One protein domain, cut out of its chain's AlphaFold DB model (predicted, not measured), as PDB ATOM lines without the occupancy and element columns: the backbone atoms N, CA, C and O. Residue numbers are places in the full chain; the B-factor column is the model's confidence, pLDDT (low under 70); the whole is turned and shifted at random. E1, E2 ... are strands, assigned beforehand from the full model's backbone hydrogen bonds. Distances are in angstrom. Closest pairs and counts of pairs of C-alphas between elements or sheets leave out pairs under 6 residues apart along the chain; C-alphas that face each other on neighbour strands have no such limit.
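Overview. This is residues 226 to 245 and 262 to 362 of the 1166 residues of the protein "Kelch domain-containing protein 4" of Morella rubra (UniProt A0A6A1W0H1). Two twisted sheets of four strands lie face to face as a sandwich, with their strands running in nearly the same line, 16 degrees apart. The sheets come together at edge strands E1 and E5, while the opposite edges, E4 and E8, stay apart; the bent hairpins E2-E3 and E6-E7 run along the long axis, and the tip of E6-E7 and the tail at Leu 245 are its far points. The printed part has 121 residues, no named helix and eight strands, E1 to E8 along the chain, in the orders E1 E2 E3 E4 and E5 E6 E7 E8, both antiparallel. The class is all strand. The whole is compact by its radius of gyration of the C-alphas, 15.7 A, yet elongated, spanning 60 by 34 by 30 A.

Arrangement. Start at E1, residues 235 to 239, antiparallel to E2, residues 265 to 274; look for N 237 and O 267, 2.9 A apart. E2 forms a hairpin with E3, residues 279 to 289, where N 268 and O 286 are 2.8 A apart. E3 forms a hairpin with E4, residues 294 to 298, with N 296 and O 287 at 2.8 A. E2 to E4 are a meander, each strand the antiparallel neighbour of the one before, and so are E5, residues 314 to 318, E6, residues 321 to 332, E7, residues 340 to 351, and E8, residues 358 to 360. There, find N 323 and O 316 at 2.8 A, N 343 and O 329 at 2.8 A, and N 359 and O 350 at 2.8 A. Between the sheets, the closest C-alphas of E1 and E5 are those of Arg 235 and Phe 315, 6.1 A apart. Those of E3 and E6 are Tyr 281 and Ser 329, 6.6 A apart. E2 and E6 are near each other, with 9 pairs within 10 A.

Along the chain. Find C-alpha 235 at (-31.719, 48.471, -18.331), where E1 begins its 12.9 A. E2 is 27.9 A long and bends by 50 degrees at residue 270; E3, 29.5 A, bends by 58 degrees at 283. E4 measures 13.1 A and E5 13.0 A. E6, 33.4 A, bends by 53 degrees at 326, and E7, 30.3 A, by 64 degrees at 348. E8, 6.7 A, ends at C-alpha 360 (-17.889, 54.190, -7.727).

Size, cuts and confidence. The C-alphas farthest apart are those of Leu 245 and Lys 336, 62.3 A. Residues 246 to 261 are not printed, and C-alphas 245 and 262 are 20.8 A apart across the cut. The long link is E4 to E5, residues 299 to 313. pLDDT is under 70 at residues 239 to 245, 262 to 263 and 332 to 340.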
ATOM      1  N   GLY A 226     -25.053  34.861 -29.318       82.94
ATOM      2  CA  GLY A 226     -24.514  35.551 -28.137       82.94
ATOM      3  C   GLY A 226     -25.499  36.495 -27.435       82.94
ATOM      4  O   GLY A 226     -25.066  37.264 -26.585       82.94
ATOM      5  N   CYS A 227     -26.789  36.448 -27.790       87.44
ATOM      6  CA  CYS A 227     -27.857  37.193 -27.113       87.44
ATOM      7  C   CYS A 227     -27.842  36.940 -25.583       87.44
ATOM      8  O   CYS A 227     -27.548  35.806 -25.186       87.44
ATOM      9  N   PRO A 228     -28.170  37.934 -24.728       92.69
ATOM     10  CA  PRO A 228     -28.196  37.754 -23.274       92.69
ATOM     11  C   PRO A 228     -29.204  36.688 -22.807       92.69
ATOM     12  O   PRO A 228     -30.111  36.287 -23.540       92.69
ATOM     13  N   SER A 229     -29.072  36.245 -21.552       93.31
ATOM     14  CA  SER A 229     -30.060  35.353 -20.923       93.31
ATOM     15  C   SER A 229     -31.442  36.025 -20.804       93.31
ATOM     16  O   SER A 229     -31.497  37.259 -20.737       93.31
ATOM     17  N   PRO A 230     -32.543  35.244 -20.730       94.19
ATOM     18  CA  PRO A 230     -33.876  35.804 -20.527       94.19
ATOM     19  C   PRO A 230     -33.940  36.620 -19.235       94.19
ATOM     20  O   PRO A 230     -33.344  36.205 -18.239       94.19
ATOM     21  N   ARG A 231     -34.601  37.785 -19.265       95.00
ATOM     22  CA  ARG A 231     -34.613  38.724 -18.128       95.00
ATOM     23  C   ARG A 231     -35.640  39.853 -18.229       95.00
ATOM     24  O   ARG A 231     -35.889  40.391 -19.311       95.00
ATOM     25  N   SER A 232     -36.061  40.330 -17.065       94.25
ATOM     26  CA  SER A 232     -36.898  41.522 -16.867       94.25
ATOM     27  C   SER A 232     -36.232  42.542 -15.953       94.25
ATOM     28  O   SER A 232     -35.201  42.260 -15.336       94.25
ATOM     29  N   GLY A 233     -36.777  43.762 -15.897       91.19
ATOM     30  CA  GLY A 233     -36.304  44.825 -14.997       91.19
ATOM     31  C   GLY A 233     -34.832  45.214 -15.199       91.19
ATOM     32  O   GLY A 233     -34.222  45.828 -14.320       91.19
ATOM     33  N   HIS A 234     -34.255  44.813 -16.334       94.62
ATOM     34  CA  HIS A 234     -32.926  45.172 -16.802       94.62
ATOM     35  C   HIS A 234     -32.961  46.590 -17.376       94.62
ATOM     36  O   HIS A 234     -34.031  47.126 -17.672       94.62
ATOM     37  N   ARG A 235     -31.793  47.202 -17.593       92.81
ATOM     38  CA  ARG A 235     -31.719  48.471 -18.331       92.81
ATOM     39  C   ARG A 235     -30.820  48.356 -19.548       92.81
ATOM     40  O   ARG A 235     -29.849  47.604 -19.561       92.81
ATOM     41  N   MET A 236     -31.182  49.127 -20.563       91.62
ATOM     42  CA  MET A 236     -30.592  49.159 -21.892       91.62
ATOM     43  C   MET A 236     -30.446  50.620 -22.317       91.62
ATOM     44  O   MET A 236     -31.383  51.399 -22.145       91.62
ATOM     45  N   VAL A 237     -29.295  50.992 -22.875       88.50
ATOM     46  CA  VAL A 237     -29.013  52.348 -23.379       88.50
ATOM     47  C   VAL A 237     -28.283  52.299 -24.719       88.50
ATOM     48  O   VAL A 237     -27.506  51.379 -24.968       88.50
ATOM     49  N   SER A 238     -28.486  53.298 -25.580       81.81
ATOM     50  CA  SER A 238     -27.674  53.505 -26.786       81.81
ATOM     51  C   SER A 238     -26.527  54.473 -26.492       81.81
ATOM     52  O   SER A 238     -26.765  55.649 -26.206       81.81
ATOM     53  N   ALA A 239     -25.286  54.011 -26.619       62.59
ATOM     54  CA  ALA A 239     -24.110  54.871 -26.589       62.59
ATOM     55  C   ALA A 239     -23.976  55.599 -27.935       62.59
ATOM     56  O   ALA A 239     -23.376  55.094 -28.880       62.59
ATOM     57  N   GLY A 240     -24.565  56.791 -28.039       53.00
ATOM     58  CA  GLY A 240     -24.534  57.579 -29.268       53.00
ATOM     59  C   GLY A 240     -24.947  59.032 -29.050       53.00
ATOM     60  O   GLY A 240     -26.113  59.339 -28.812       53.00
ATOM     61  N   TYR A 241     -23.974  59.936 -29.136       43.78
ATOM     62  CA  TYR A 241     -24.145  61.359 -28.843       43.78
ATOM     63  C   TYR A 241     -25.030  62.079 -29.884       43.78
ATOM     64  O   TYR A 241     -24.723  62.099 -31.079       43.78
ATOM     65  N   ARG A 242     -26.116  62.707 -29.416       41.47
ATOM     66  CA  ARG A 242     -27.109  63.424 -30.236       41.47
ATOM     67  C   ARG A 242     -26.674  64.880 -30.475       41.47
ATOM     68  O   ARG A 242     -27.191  65.789 -29.831       41.47
ATOM     69  N   VAL A 243     -25.717  65.073 -31.390       36.38
ATOM     70  CA  VAL A 243     -25.177  66.389 -31.801       36.38
ATOM     71  C   VAL A 243     -26.314  67.363 -32.140       36.38
ATOM     72  O   VAL A 243     -27.090  67.092 -33.059       36.38
ATOM     73  N   ARG A 244     -26.403  68.513 -31.458       38.44
ATOM     74  CA  ARG A 244     -27.192  69.651 -31.964       38.44
ATOM     75  C   ARG A 244     -26.347  70.447 -32.952       38.44
ATOM     76  O   ARG A 244     -25.134  70.545 -32.795       38.44
ATOM     77  N   LEU A 245     -26.985  71.064 -33.948       32.44
ATOM     78  CA  LEU A 245     -26.276  71.841 -34.975       32.44
ATOM     79  C   LEU A 245     -25.462  73.013 -34.384       32.44
ATOM     80  O   LEU A 245     -24.425  73.370 -34.931       32.44
ATOM     81  N   TYR A 262     -17.309  53.953 -29.968       52.09
ATOM     82  CA  TYR A 262     -18.479  53.382 -29.284       52.09
ATOM     83  C   TYR A 262     -19.829  53.997 -29.696       52.09
ATOM     84  O   TYR A 262     -20.855  53.542 -29.204       52.09
ATOM     85  N   LYS A 263     -19.858  54.966 -30.630       60.00
ATOM     86  CA  LYS A 263     -21.064  55.718 -31.067       60.00
ATOM     87  C   LYS A 263     -22.187  54.886 -31.723       60.00
ATOM     88  O   LYS A 263     -23.228  55.447 -32.062       60.00
ATOM     89  N   HIS A 264     -21.973  53.589 -31.933       76.06
ATOM     90  CA  HIS A 264     -22.894  52.636 -32.558       76.06
ATOM     91  C   HIS A 264     -23.053  51.375 -31.689       76.06
ATOM     92  O   HIS A 264     -22.915  50.251 -32.170       76.06
ATOM     93  N   LYS A 265     -23.300  51.539 -30.384       86.38
ATOM     94  CA  LYS A 265     -23.470  50.407 -29.459       86.38
ATOM     95  C   LYS A 265     -24.729  50.545 -28.609       86.38
ATOM     96  O   LYS A 265     -25.038  51.633 -28.127       86.38
ATOM     97  N   ILE A 266     -25.438  49.438 -28.407       90.31
ATOM     98  CA  ILE A 266     -26.477  49.296 -27.380       90.31
ATOM     99  C   ILE A 266     -25.884  48.481 -26.232       90.31
ATOM    100  O   ILE A 266     -25.138  47.536 -26.466       90.31
ATOM    101  N   ILE A 267     -26.157  48.873 -24.994       92.06
ATOM    102  CA  ILE A 267     -25.507  48.324 -23.802       92.06
ATOM    103  C   ILE A 267     -26.594  47.927 -22.812       92.06
ATOM    104  O   ILE A 267     -27.425  48.763 -22.460       92.06
ATOM    105  N   ILE A 268     -26.584  46.666 -22.383       94.00
ATOM    106  CA  ILE A 268     -27.524  46.070 -21.428       94.00
ATOM    107  C   ILE A 268     -26.776  45.709 -20.149       94.00
ATOM    108  O   ILE A 268     -25.703  45.111 -20.208       94.00
ATOM    109  N   PHE A 269     -27.373  46.021 -19.000       95.25
ATOM    110  CA  PHE A 269     -26.880  45.584 -17.697       95.25
ATOM    111  C   PHE A 269     -27.999  44.963 -16.854       95.25
ATOM    112  O   PHE A 269     -29.147  45.417 -16.896       95.25
ATOM    113  N   GLY A 270     -27.634  43.959 -16.055       94.50
ATOM    114  CA  GLY A 270     -28.428  43.455 -14.935       94.50
ATOM    115  C   GLY A 270     -29.845  42.988 -15.283       94.50
ATOM    116  O   GLY A 270     -30.080  42.414 -16.349       94.50
ATOM    117  N   GLY A 271     -30.779  43.212 -14.355       93.81
ATOM    118  CA  GLY A 271     -32.141  42.675 -14.381       93.81
ATOM    119  C   GLY A 271     -32.306  41.449 -13.485       93.81
ATOM    120  O   GLY A 271     -31.422  41.121 -12.692       93.81
ATOM    121  N   PHE A 272     -33.442  40.771 -13.617       94.00
ATOM    122  CA  PHE A 272     -33.768  39.552 -12.878       94.00
ATOM    123  C   PHE A 272     -34.436  38.497 -13.772       94.00
ATOM    124  O   PHE A 272     -34.871  38.792 -14.887       94.00
ATOM    125  N   TYR A 273     -34.482  37.273 -13.258       92.56
ATOM    126  CA  TYR A 273     -35.224  36.127 -13.763       92.56
ATOM    127  C   TYR A 273     -35.862  35.426 -12.558       92.56
ATOM    128  O   TYR A 273     -35.155  35.062 -11.619       92.56
ATOM    129  N   ASP A 274     -37.176  35.263 -12.575       89.12
ATOM    130  CA  ASP A 274     -37.990  34.590 -11.573       89.12
ATOM    131  C   ASP A 274     -38.908  33.563 -12.260       89.12
ATOM    132  O   ASP A 274     -39.332  33.711 -13.404       89.12
ATOM    133  N   THR A 275     -39.177  32.465 -11.569       82.44
ATOM    134  CA  THR A 275     -40.066  31.381 -12.015       82.44
ATOM    135  C   THR A 275     -40.791  30.728 -10.833       82.44
ATOM    136  O   THR A 275     -41.249  29.588 -10.944       82.44
ATOM    137  N   LEU A 276     -40.788  31.386  -9.666       77.81
ATOM    138  CA  LEU A 276     -41.128  30.857  -8.337       77.81
ATOM    139  C   LEU A 276     -40.306  29.621  -7.891       77.81
ATOM    140  O   LEU A 276     -40.488  29.112  -6.788       77.81
ATOM    141  N   ARG A 277     -39.388  29.123  -8.735       78.00
ATOM    142  CA  ARG A 277     -38.520  27.952  -8.487       78.00
ATOM    143  C   ARG A 277     -37.034  28.298  -8.493       78.00
ATOM    144  O   ARG A 277     -36.268  27.723  -7.729       78.00
ATOM    145  N   GLU A 278     -36.634  29.211  -9.373       82.00
ATOM    146  CA  GLU A 278     -35.329  29.871  -9.375       82.00
ATOM    147  C   GLU A 278     -35.586  31.378  -9.437       82.00
ATOM    148  O   GLU A 278     -36.221  31.846 -10.383       82.00
ATOM    149  N   VAL A 279     -35.086  32.105  -8.434       86.19
ATOM    150  CA  VAL A 279     -35.032  33.571  -8.395       86.19
ATOM    151  C   VAL A 279     -33.575  33.975  -8.571       86.19
ATOM    152  O   VAL A 279     -32.706  33.537  -7.813       86.19
ATOM    153  N   ARG A 280     -33.281  34.800  -9.574       91.19
ATOM    154  CA  ARG A 280     -31.911  35.157  -9.938       91.19
ATOM    155  C   ARG A 280     -31.803  36.593 -10.420       91.19
ATOM    156  O   ARG A 280     -32.337  36.960 -11.460       91.19
ATOM    157  N   TYR A 281     -31.012  37.382  -9.705       93.56
ATOM    158  CA  TYR A 281     -30.606  38.716 -10.134       93.56
ATOM    159  C   TYR A 281     -29.314  38.640 -10.956       93.56
ATOM    160  O   TYR A 281     -28.453  37.791 -10.715       93.56
ATOM    161  N   TYR A 282     -29.161  39.551 -11.915       94.62
ATOM    162  CA  TYR A 282     -27.999  39.635 -12.796       94.62
ATOM    163  C   TYR A 282     -27.165  40.898 -12.532       94.62
ATOM    164  O   TYR A 282     -27.692  41.949 -12.160       94.62
ATOM    165  N   ASN A 283     -25.858  40.803 -12.784       94.06
ATOM    166  CA  ASN A 283     -24.915  41.922 -12.932       94.06
ATOM    167  C   ASN A 283     -23.992  41.741 -14.148       94.06
ATOM    168  O   ASN A 283     -22.900  42.298 -14.188       94.06
ATOM    169  N   ASP A 284     -24.377  40.934 -15.128       94.50
ATOM    170  CA  ASP A 284     -23.636  40.818 -16.378       94.50
ATOM    171  C   ASP A 284     -23.836  42.070 -17.256       94.50
ATOM    172  O   ASP A 284     -24.847  42.777 -17.174       94.50
ATOM    173  N   LEU A 285     -22.826  42.363 -18.078       93.75
ATOM    174  CA  LEU A 285     -22.777  43.520 -18.969       93.75
ATOM    175  C   LEU A 285     -22.683  43.019 -20.410       93.75
ATOM    176  O   LEU A 285     -21.705  42.372 -20.784       93.75
ATOM    177  N   TYR A 286     -23.688  43.325 -21.222       93.38
ATOM    178  CA  TYR A 286     -23.743  42.944 -22.631       93.38
ATOM    179  C   TYR A 286     -23.685  44.174 -23.527       93.38
ATOM    180  O   TYR A 286     -24.347  45.179 -23.282       93.38
ATOM    181  N   ILE A 287     -22.915  44.065 -24.603       91.62
ATOM    182  CA  ILE A 287     -22.766  45.086 -25.633       91.62
ATOM    183  C   ILE A 287     -23.273  44.499 -26.945       91.62
ATOM    184  O   ILE A 287     -22.794  43.458 -27.391       91.62
ATOM    185  N   PHE A 288     -24.210  45.185 -27.584       91.44
ATOM    186  CA  PHE A 288     -24.606  44.950 -28.961       91.44
ATOM    187  C   PHE A 288     -23.949  45.982 -29.873       91.44
ATOM    188  O   PHE A 288     -24.096  47.189 -29.672       91.44
ATOM    189  N   ASP A 289     -23.226  45.511 -30.880       87.94
ATOM    190  CA  ASP A 289     -22.631  46.355 -31.910       87.94
ATOM    191  C   ASP A 289     -23.618  46.562 -33.068       87.94
ATOM    192  O   ASP A 289     -24.026  45.596 -33.715       87.94
ATOM    193  N   LEU A 290     -24.006  47.816 -33.322       85.94
ATOM    194  CA  LEU A 290     -24.994  48.190 -34.342       85.94
ATOM    195  C   LEU A 290     -24.416  48.270 -35.765       85.94
ATOM    196  O   LEU A 290     -25.195  48.378 -36.709       85.94
ATOM    197  N   ASP A 291     -23.090  48.224 -35.935       84.38
ATOM    198  CA  ASP A 291     -22.462  48.128 -37.259       84.38
ATOM    199  C   ASP A 291     -22.230  46.657 -37.648       84.38
ATOM    200  O   ASP A 291     -22.397  46.284 -38.808       84.38
ATOM    201  N   GLN A 292     -21.873  45.801 -36.681       84.81
ATOM    202  CA  GLN A 292     -21.596  44.372 -36.899       84.81
ATOM    203  C   GLN A 292     -22.791  43.442 -36.632       84.81
ATOM    204  O   GLN A 292     -22.691  42.247 -36.910       84.81
ATOM    205  N   PHE A 293     -23.888  43.953 -36.058       88.19
ATOM    206  CA  PHE A 293     -25.049  43.181 -35.589       88.19
ATOM    207  C   PHE A 293     -24.639  41.977 -34.723       88.19
ATOM    208  O   PHE A 293     -25.024  40.828 -34.957       88.19
ATOM    209  N   LYS A 294     -23.807  42.240 -33.708       89.56
ATOM    210  CA  LYS A 294     -23.169  41.200 -32.891       89.56
ATOM    211  C   LYS A 294     -23.199  41.533 -31.402       89.56
ATOM    212  O   LYS A 294     -22.877  42.650 -31.006       89.56
ATOM    213  N   TRP A 295     -23.514  40.530 -30.585       91.56
ATOM    214  CA  TRP A 295     -23.416  40.595 -29.128       91.56
ATOM    215  C   TRP A 295     -22.012  40.248 -28.611       91.56
ATOM    216  O   TRP A 295     -21.324  39.375 -29.147       91.56
ATOM    217  N   GLN A 296     -21.623  40.911 -27.524       91.38
ATOM    218  CA  GLN A 296     -20.412  40.670 -26.750       91.38
ATOM    219  C   GLN A 296     -20.735  40.766 -25.253       91.38
ATOM    220  O   GLN A 296     -21.220  41.789 -24.779       91.38
ATOM    221  N   GLU A 297     -20.442  39.701 -24.510       93.25
ATOM    222  CA  GLU A 297     -20.473  39.672 -23.045       93.25
ATOM    223  C   GLU A 297     -19.162  40.274 -22.504       93.25
ATOM    224  O   GLU A 297     -18.076  39.871 -22.929       93.25
ATOM    225  N   MET A 298     -19.252  41.218 -21.566       90.81
ATOM    226  CA  MET A 298     -18.110  41.771 -20.834       90.81
ATOM    227  C   MET A 298     -18.047  41.182 -19.427       90.81
ATOM    228  O   MET A 298     -19.067  41.055 -18.749       90.81
ATOM    229  N   LYS A 299     -16.836  40.833 -18.984       86.94
ATOM    230  CA  LYS A 299     -16.577  40.203 -17.680       86.94
ATOM    231  C   LYS A 299     -15.643  41.076 -16.848       86.94
ATOM    232  O   LYS A 299     -14.752  41.690 -17.437       86.94
ATOM    233  N   PRO A 300     -15.813  41.118 -15.514       85.69
ATOM    234  CA  PRO A 300     -14.893  41.829 -14.636       85.69
ATOM    235  C   PRO A 300     -13.463  41.304 -14.802       85.69
ATOM    236  O   PRO A 300     -13.234  40.095 -14.899       85.69
ATOM    237  N   GLY A 301     -12.501  42.223 -14.811       81.31
ATOM    238  CA  GLY A 301     -11.085  41.888 -14.735       81.31
ATOM    239  C   GLY A 301     -10.693  41.456 -13.314       81.31
ATOM    240  O   GLY A 301     -11.380  41.804 -12.349       81.31
ATOM    241  N   PRO A 302      -9.580  40.724 -13.131       78.62
ATOM    242  CA  PRO A 302      -9.078  40.393 -11.799       78.62
ATOM    243  C   PRO A 302      -8.813  41.664 -10.973       78.62
ATOM    244  O   PRO A 302      -7.888  42.416 -11.260       78.62
ATOM    245  N   GLY A 303      -9.642  41.905  -9.954       78.06
ATOM    246  CA  GLY A 303      -9.554  43.084  -9.085       78.06
ATOM    247  C   GLY A 303     -10.299  44.339  -9.564       78.06
ATOM    248  O   GLY A 303     -10.290  45.332  -8.841       78.06
ATOM    249  N   SER A 304     -10.977  44.324 -10.722       83.69
ATOM    250  CA  SER A 304     -11.830  45.454 -11.127       83.69
ATOM    251  C   SER A 304     -13.055  45.561 -10.217       83.69
ATOM    252  O   SER A 304     -13.698  44.544  -9.941       83.69
ATOM    253  N   MET A 305     -13.440  46.775  -9.813       87.12
ATOM    254  CA  MET A 305     -14.741  46.974  -9.168       87.12
ATOM    255  C   MET A 305     -15.880  46.651 -10.144       87.12
ATOM    256  O   MET A 305     -15.750  46.829 -11.355       87.12
ATOM    257  N   TRP A 306     -17.004  46.174  -9.610       91.69
ATOM    258  CA  TRP A 306     -18.163  45.763 -10.398       91.69
ATOM    259  C   TRP A 306     -19.451  45.904  -9.561       91.69
ATOM    260  O   TRP A 306     -19.410  45.582  -8.369       91.69
ATOM    261  N   PRO A 307     -20.586  46.378 -10.114       94.00
ATOM    262  CA  PRO A 307     -21.824  46.507  -9.347       94.00
ATOM    263  C   PRO A 307     -22.408  45.148  -8.928       94.00
ATOM    264  O   PRO A 307     -22.267  44.133  -9.620       94.00
ATOM    265  N   SER A 308     -23.111  45.125  -7.794       92.56
ATOM    266  CA  SER A 308     -23.874  43.952  -7.348       92.56
ATOM    267  C   SER A 308     -25.054  43.658  -8.280       92.56
ATOM    268  O   SER A 308     -25.552  44.560  -8.958       92.56
ATOM    269  N   ALA A 309     -25.526  42.409  -8.268       93.81
ATOM    270  CA  ALA A 309     -26.724  41.993  -8.993       93.81
ATOM    271  C   ALA A 309     -27.948  42.813  -8.565       93.81
ATOM    272  O   ALA A 309     -28.111  43.085  -7.377       93.81
ATOM    273  N   ARG A 310     -28.750  43.270  -9.538       94.44
ATOM    274  CA  ARG A 310     -29.874  44.196  -9.307       94.44
ATOM    275  C   ARG A 310     -30.812  44.331 -10.510       94.44
ATOM    276  O   ARG A 310     -30.373  44.281 -11.660       94.44
ATOM    277  N   SER A 311     -32.084  44.607 -10.235       93.69
ATOM    278  CA  SER A 311     -33.094  45.070 -11.198       93.69
ATOM    279  C   SER A 311     -33.637  46.450 -10.791       93.69
ATOM    280  O   SER A 311     -33.218  47.016  -9.777       93.69
ATOM    281  N   GLY A 312     -34.507  47.048 -11.613       87.94
ATOM    282  CA  GLY A 312     -35.273  48.260 -11.266       87.94
ATOM    283  C   GLY A 312     -34.457  49.552 -11.096       87.94
ATOM    284  O   GLY A 312     -35.019  50.607 -10.820       87.94
ATOM    285  N   PHE A 313     -33.137  49.487 -11.278       92.94
ATOM    286  CA  PHE A 313     -32.213  50.618 -11.225       92.94
ATOM    287  C   PHE A 313     -32.398  51.563 -12.419       92.94
ATOM    288  O   PHE A 313     -33.135  51.271 -13.366       92.94
ATOM    289  N   GLN A 314     -31.692  52.691 -12.398       92.25
ATOM    290  CA  GLN A 314     -31.668  53.645 -13.506       92.25
ATOM    291  C   GLN A 314     -30.294  53.679 -14.176       92.25
ATOM    292  O   GLN A 314     -29.266  53.637 -13.499       92.25
ATOM    293  N   PHE A 315     -30.287  53.726 -15.509       91.81
ATOM    294  CA  PHE A 315     -29.094  53.591 -16.349       91.81
ATOM    295  C   PHE A 315     -29.174  54.588 -17.504       91.81
ATOM    296  O   PHE A 315     -30.186  54.635 -18.203       91.81
ATOM    297  N   PHE A 316     -28.146  55.413 -17.687       89.62
ATOM    298  CA  PHE A 316     -28.183  56.513 -18.652       89.62
ATOM    299  C   PHE A 316     -26.788  56.901 -19.145       89.62
ATOM    300  O   PHE A 316     -25.796  56.706 -18.451       89.62
ATOM    301  N   VAL A 317     -26.714  57.489 -20.339       86.38
ATOM    302  CA  VAL A 317     -25.468  58.009 -20.927       86.38
ATOM    303  C   VAL A 317     -25.431  59.528 -20.759       86.38
ATOM    304  O   VAL A 317     -26.434  60.202 -21.009       86.38
ATOM    305  N   HIS A 318     -24.281  60.082 -20.377       82.94
ATOM    306  CA  HIS A 318     -24.034  61.521 -20.413       82.94
ATOM    307  C   HIS A 318     -22.622  61.813 -20.921       82.94
ATOM    308  O   HIS A 318     -21.647  61.307 -20.375       82.94
ATOM    309  N   GLN A 319     -22.525  62.661 -21.952       77.44
ATOM    310  CA  GLN A 319     -21.281  62.902 -22.693       77.44
ATOM    311  C   GLN A 319     -20.678  61.563 -23.163       77.44
ATOM    312  O   GLN A 319     -21.314  60.870 -23.961       77.44
ATOM    313  N   ASP A 320     -19.517  61.202 -22.620       75.06
ATOM    314  CA  ASP A 320     -18.734  60.013 -22.948       75.06
ATOM    315  C   ASP A 320     -18.754  58.957 -21.815       75.06
ATOM    316  O   ASP A 320     -18.065  57.948 -21.921       75.06
ATOM    317  N   GLU A 321     -19.533  59.155 -20.741       83.38
ATOM    318  CA  GLU A 321     -19.679  58.215 -19.614       83.38
ATOM    319  C   GLU A 321     -21.102  57.641 -19.505       83.38
ATOM    320  O   GLU A 321     -22.091  58.234 -19.954       83.38
ATOM    321  N   ILE A 322     -21.218  56.474 -18.863       89.62
ATOM    322  CA  ILE A 322     -22.492  55.791 -18.614       89.62
ATOM    323  C   ILE A 322     -22.679  55.625 -17.110       89.62
ATOM    324  O   ILE A 322     -21.804  55.099 -16.435       89.62
ATOM    325  N   PHE A 323     -23.817  56.049 -16.575       91.75
ATOM    326  CA  PHE A 323     -24.085  56.070 -15.141       91.75
ATOM    327  C   PHE A 323     -25.170  55.065 -14.758       91.75
ATOM    328  O   PHE A 323     -26.201  54.964 -15.424       91.75
ATOM    329  N   LEU A 324     -24.949  54.370 -13.643       93.75
ATOM    330  CA  LEU A 324     -25.909  53.499 -12.971       93.75
ATOM    331  C   LEU A 324     -26.228  54.072 -11.587       93.75
ATOM    332  O   LEU A 324     -25.316  54.421 -10.834       93.75
ATOM    333  N   TYR A 325     -27.511  54.132 -11.230       93.69
ATOM    334  CA  TYR A 325     -27.955  54.579  -9.911       93.69
ATOM    335  C   TYR A 325     -29.049  53.680  -9.321       93.69
ATOM    336  O   TYR A 325     -30.047  53.375  -9.980       93.69
ATOM    337  N   GLY A 326     -28.858  53.303  -8.055       92.38
ATOM    338  CA  GLY A 326     -29.823  52.574  -7.233       92.38
ATOM    339  C   GLY A 326     -30.144  51.155  -7.716       92.38
ATOM    340  O   GLY A 326     -29.286  50.481  -8.295       92.38
ATOM    341  N   GLY A 327     -31.370  50.701  -7.441       91.44
ATOM    342  CA  GLY A 327     -31.904  49.383  -7.813       91.44
ATOM    343  C   GLY A 327     -32.402  48.562  -6.627       91.44
ATOM    344  O   GLY A 327     -32.334  49.000  -5.482       91.44
ATOM    345  N   TYR A 328     -32.861  47.346  -6.905       92.56
ATOM    346  CA  TYR A 328     -33.287  46.369  -5.903       92.56
ATOM    347  C   TYR A 328     -32.685  44.988  -6.186       92.56
ATOM    348  O   TYR A 328     -32.447  44.636  -7.345       92.56
ATOM    349  N   SER A 329     -32.434  44.210  -5.134       91.19
ATOM    350  CA  SER A 329     -32.123  42.780  -5.222       91.19
ATOM    351  C   SER A 329     -32.661  42.020  -4.013       91.19
ATOM    352  O   SER A 329     -32.656  42.549  -2.905       91.19
ATOM    353  N   LYS A 330     -33.062  40.763  -4.214       85.94
ATOM    354  CA  LYS A 330     -33.473  39.839  -3.149       85.94
ATOM    355  C   LYS A 330     -32.357  38.814  -2.935       85.94
ATOM    356  O   LYS A 330     -31.940  38.175  -3.899       85.94
ATOM    357  N   GLU A 331     -31.864  38.669  -1.708       77.19
ATOM    358  CA  GLU A 331     -30.878  37.645  -1.344       77.19
ATOM    359  C   GLU A 331     -31.505  36.631  -0.378       77.19
ATOM    360  O   GLU A 331     -32.037  36.989   0.675       77.19
ATOM    361  N   VAL A 332     -31.446  35.348  -0.742       67.19
ATOM    362  CA  VAL A 332     -31.847  34.239   0.134       67.19
ATOM    363  C   VAL A 332     -30.680  33.943   1.070       67.19
ATOM    364  O   VAL A 332     -29.588  33.600   0.611       67.19
ATOM    365  N   SER A 333     -30.892  34.094   2.376       55.09
ATOM    366  CA  SER A 333     -29.858  33.796   3.367       55.09
ATOM    367  C   SER A 333     -29.571  32.286   3.416       55.09
ATOM    368  O   SER A 333     -30.467  31.457   3.277       55.09
ATOM    369  N   SER A 334     -28.301  31.905   3.576       52.69
ATOM    370  CA  SER A 334     -27.868  30.495   3.588       52.69
ATOM    371  C   SER A 334     -27.938  29.839   4.975       52.69
ATOM    372  O   SER A 334     -27.436  28.728   5.169       52.69
ATOM    373  N   GLU A 335     -28.556  30.513   5.944       45.00
ATOM    374  CA  GLU A 335     -28.755  30.024   7.305       45.00
ATOM    375  C   GLU A 335     -30.138  29.368   7.451       45.00
ATOM    376  O   GLU A 335     -31.039  29.570   6.643       45.00
ATOM    377  N   LYS A 336     -30.325  28.524   8.472       47.91
ATOM    378  CA  LYS A 336     -31.503  27.634   8.587       47.91
ATOM    379  C   LYS A 336     -32.793  28.321   9.074       47.91
ATOM    380  O   LYS A 336     -33.655  27.656   9.640       47.91
ATOM    381  N   SER A 337     -32.917  29.626   8.862       42.31
ATOM    382  CA  SER A 337     -34.138  30.401   9.080       42.31
ATOM    383  C   SER A 337     -34.478  31.080   7.761       42.31
ATOM    384  O   SER A 337     -33.689  31.881   7.268       42.31
ATOM    385  N   SER A 338     -35.607  30.721   7.153       48.06
ATOM    386  CA  SER A 338     -35.952  31.093   5.776       48.06
ATOM    387  C   SER A 338     -36.504  32.519   5.655       48.06
ATOM    388  O   SER A 338     -37.568  32.724   5.078       48.06
ATOM    389  N   SER A 339     -35.785  33.508   6.192       56.56
ATOM    390  CA  SER A 339     -36.033  34.917   5.897       56.56
ATOM    391  C   SER A 339     -35.247  35.338   4.652       56.56
ATOM    392  O   SER A 339     -34.011  35.341   4.608       56.56
ATOM    393  N   GLU A 340     -35.992  35.678   3.602       67.94
ATOM    394  CA  GLU A 340     -35.460  36.301   2.395       67.94
ATOM    395  C   GLU A 340     -35.226  37.790   2.658       67.94
ATOM    396  O   GLU A 340     -36.098  38.463   3.206       67.94
ATOM    397  N   LYS A 341     -34.072  38.333   2.258       75.75
ATOM    398  CA  LYS A 341     -33.741  39.732   2.537       75.75
ATOM    399  C   LYS A 341     -33.776  40.594   1.281       75.75
ATOM    400  O   LYS A 341     -32.987  40.400   0.355       75.75
ATOM    401  N   GLY A 342     -34.662  41.588   1.282       81.62
ATOM    402  CA  GLY A 342     -34.649  42.672   0.305       81.62
ATOM    403  C   GLY A 342     -33.474  43.626   0.536       81.62
ATOM    404  O   GLY A 342     -33.143  43.973   1.671       81.62
ATOM    405  N   ILE A 343     -32.827  44.056  -0.546       87.81
ATOM    406  CA  ILE A 343     -31.706  45.000  -0.528       87.81
ATOM    407  C   ILE A 343     -32.013  46.144  -1.497       87.81
ATOM    408  O   ILE A 343     -31.905  46.008  -2.719       87.81
ATOM    409  N   VAL A 344     -32.372  47.300  -0.937       90.19
ATOM    410  CA  VAL A 344     -32.555  48.549  -1.688       90.19
ATOM    411  C   VAL A 344     -31.192  49.198  -1.920       90.19
ATOM    412  O   VAL A 344     -30.558  49.734  -1.005       90.19
ATOM    413  N   HIS A 345     -30.730  49.178  -3.167       91.38
ATOM    414  CA  HIS A 345     -29.490  49.832  -3.563       91.38
ATOM    415  C   HIS A 345     -29.716  51.336  -3.695       91.38
ATOM    416  O   HIS A 345     -30.665  51.797  -4.323       91.38
ATOM    417  N   SER A 346     -28.795  52.122  -3.143       90.31
ATOM    418  CA  SER A 346     -28.778  53.586  -3.287       90.31
ATOM    419  C   SER A 346     -27.414  54.112  -3.736       90.31
ATOM    420  O   SER A 346     -27.147  55.309  -3.633       90.31
ATOM    421  N   ASP A 347     -26.512  53.224  -4.155       92.31
ATOM    422  CA  ASP A 347     -25.188  53.582  -4.642       92.31
ATOM    423  C   ASP A 347     -25.203  54.004  -6.118       92.31
ATOM    424  O   ASP A 347     -26.210  53.889  -6.819       92.31
ATOM    425  N   MET A 348     -24.085  54.583  -6.552       92.06
ATOM    426  CA  MET A 348     -23.947  55.236  -7.845       92.06
ATOM    427  C   MET A 348     -22.607  54.859  -8.462       92.06
ATOM    428  O   MET A 348     -21.582  54.850  -7.775       92.06
ATOM    429  N   TRP A 349     -22.627  54.552  -9.750       93.81
ATOM    430  CA  TRP A 349     -21.479  54.069 -10.500       93.81
ATOM    431  C   TRP A 349     -21.400  54.787 -11.846       93.81
ATOM    432  O   TRP A 349     -22.442  55.059 -12.442       93.81
ATOM    433  N   SER A 350     -20.190  55.058 -12.333       91.81
ATOM    434  CA  SER A 350     -19.939  55.348 -13.747       91.81
ATOM    435  C   SER A 350     -19.200  54.175 -14.392       91.81
ATOM    436  O   SER A 350     -18.516  53.403 -13.720       91.81
ATOM    437  N   LEU A 351     -19.395  54.007 -15.692       90.12
ATOM    438  CA  LEU A 351     -18.791  53.007 -16.558       90.12
ATOM    439  C   LEU A 351     -18.158  53.758 -17.725       90.12
ATOM    440  O   LEU A 351     -18.859  54.466 -18.456       90.12
ATOM    441  N   ASP A 352     -16.850  53.594 -17.904       85.31
ATOM    442  CA  ASP A 352     -16.142  54.175 -19.042       85.31
ATOM    443  C   ASP A 352     -16.301  53.253 -20.271       85.31
ATOM    444  O   ASP A 352     -15.790  52.131 -20.253       85.31
ATOM    445  N   PRO A 353     -16.963  53.674 -21.368       79.56
ATOM    446  CA  PRO A 353     -17.132  52.855 -22.574       79.56
ATOM    447  C   PRO A 353     -15.833  52.655 -23.383       79.56
ATOM    448  O   PRO A 353     -15.854  51.997 -24.428       79.56
ATOM    449  N   ARG A 354     -14.702  53.227 -22.946       79.19
ATOM    450  CA  ARG A 354     -13.367  53.021 -23.532       79.19
ATOM    451  C   ARG A 354     -12.664  51.802 -22.928       79.19
ATOM    452  O   ARG A 354     -12.047  51.052 -23.682       79.19
ATOM    453  N   THR A 355     -12.766  51.590 -21.612       82.75
ATOM    454  CA  THR A 355     -12.127  50.458 -20.902       82.75
ATOM    455  C   THR A 355     -13.111  49.385 -20.431       82.75
ATOM    456  O   THR A 355     -12.716  48.236 -20.257       82.75
ATOM    457  N   TRP A 356     -14.395  49.733 -20.301       85.81
ATOM    458  CA  TRP A 356     -15.473  48.933 -19.700       85.81
ATOM    459  C   TRP A 356     -15.295  48.651 -18.202       85.81
ATOM    460  O   TRP A 356     -15.823  47.674 -17.671       85.81
ATOM    461  N   GLU A 357     -14.579  49.540 -17.511       88.62
ATOM    462  CA  GLU A 357     -14.359  49.493 -16.067       88.62
ATOM    463  C   GLU A 357     -15.386  50.348 -15.314       88.62
ATOM    464  O   GLU A 357     -15.756  51.442 -15.751       88.62
ATOM    465  N   TRP A 358     -15.828  49.856 -14.152       91.81
ATOM    466  CA  TRP A 358     -16.782  50.548 -13.287       91.81
ATOM    467  C   TRP A 358     -16.082  51.326 -12.170       91.81
ATOM    468  O   TRP A 358     -15.328  50.764 -11.375       91.81
ATOM    469  N   ASN A 359     -16.419  52.605 -12.041       91.75
ATOM    470  CA  ASN A 359     -15.959  53.503 -10.990       91.75
ATOM    471  C   ASN A 359     -17.110  53.852 -10.039       91.75
ATOM    472  O   ASN A 359     -18.233  54.106 -10.471       91.75
ATOM    473  N   LYS A 360     -16.855  53.873  -8.724       91.44
ATOM    474  CA  LYS A 360     -17.889  54.190  -7.727       91.44
ATOM    475  C   LYS A 360     -17.953  55.694  -7.468       91.44
ATOM    476  O   LYS A 360     -17.004  56.282  -6.950       91.44
ATOM    477  N   VAL A 361     -19.080  56.316  -7.799       90.69
ATOM    478  CA  VAL A 361     -19.255  57.772  -7.709       90.69
ATOM    479  C   VAL A 361     -19.611  58.166  -6.273       90.69
ATOM    480  O   VAL A 361     -20.527  57.611  -5.661       90.69
ATOM    481  N   LYS A 362     -18.891  59.145  -5.716       85.88
ATOM    482  CA  LYS A 362     -19.168  59.677  -4.373       85.88
ATOM    483  C   LYS A 362     -20.491  60.451  -4.375       85.88
ATOM    484  O   LYS A 362     -20.713  61.297  -5.235       85.88
TER     485      LYS A 362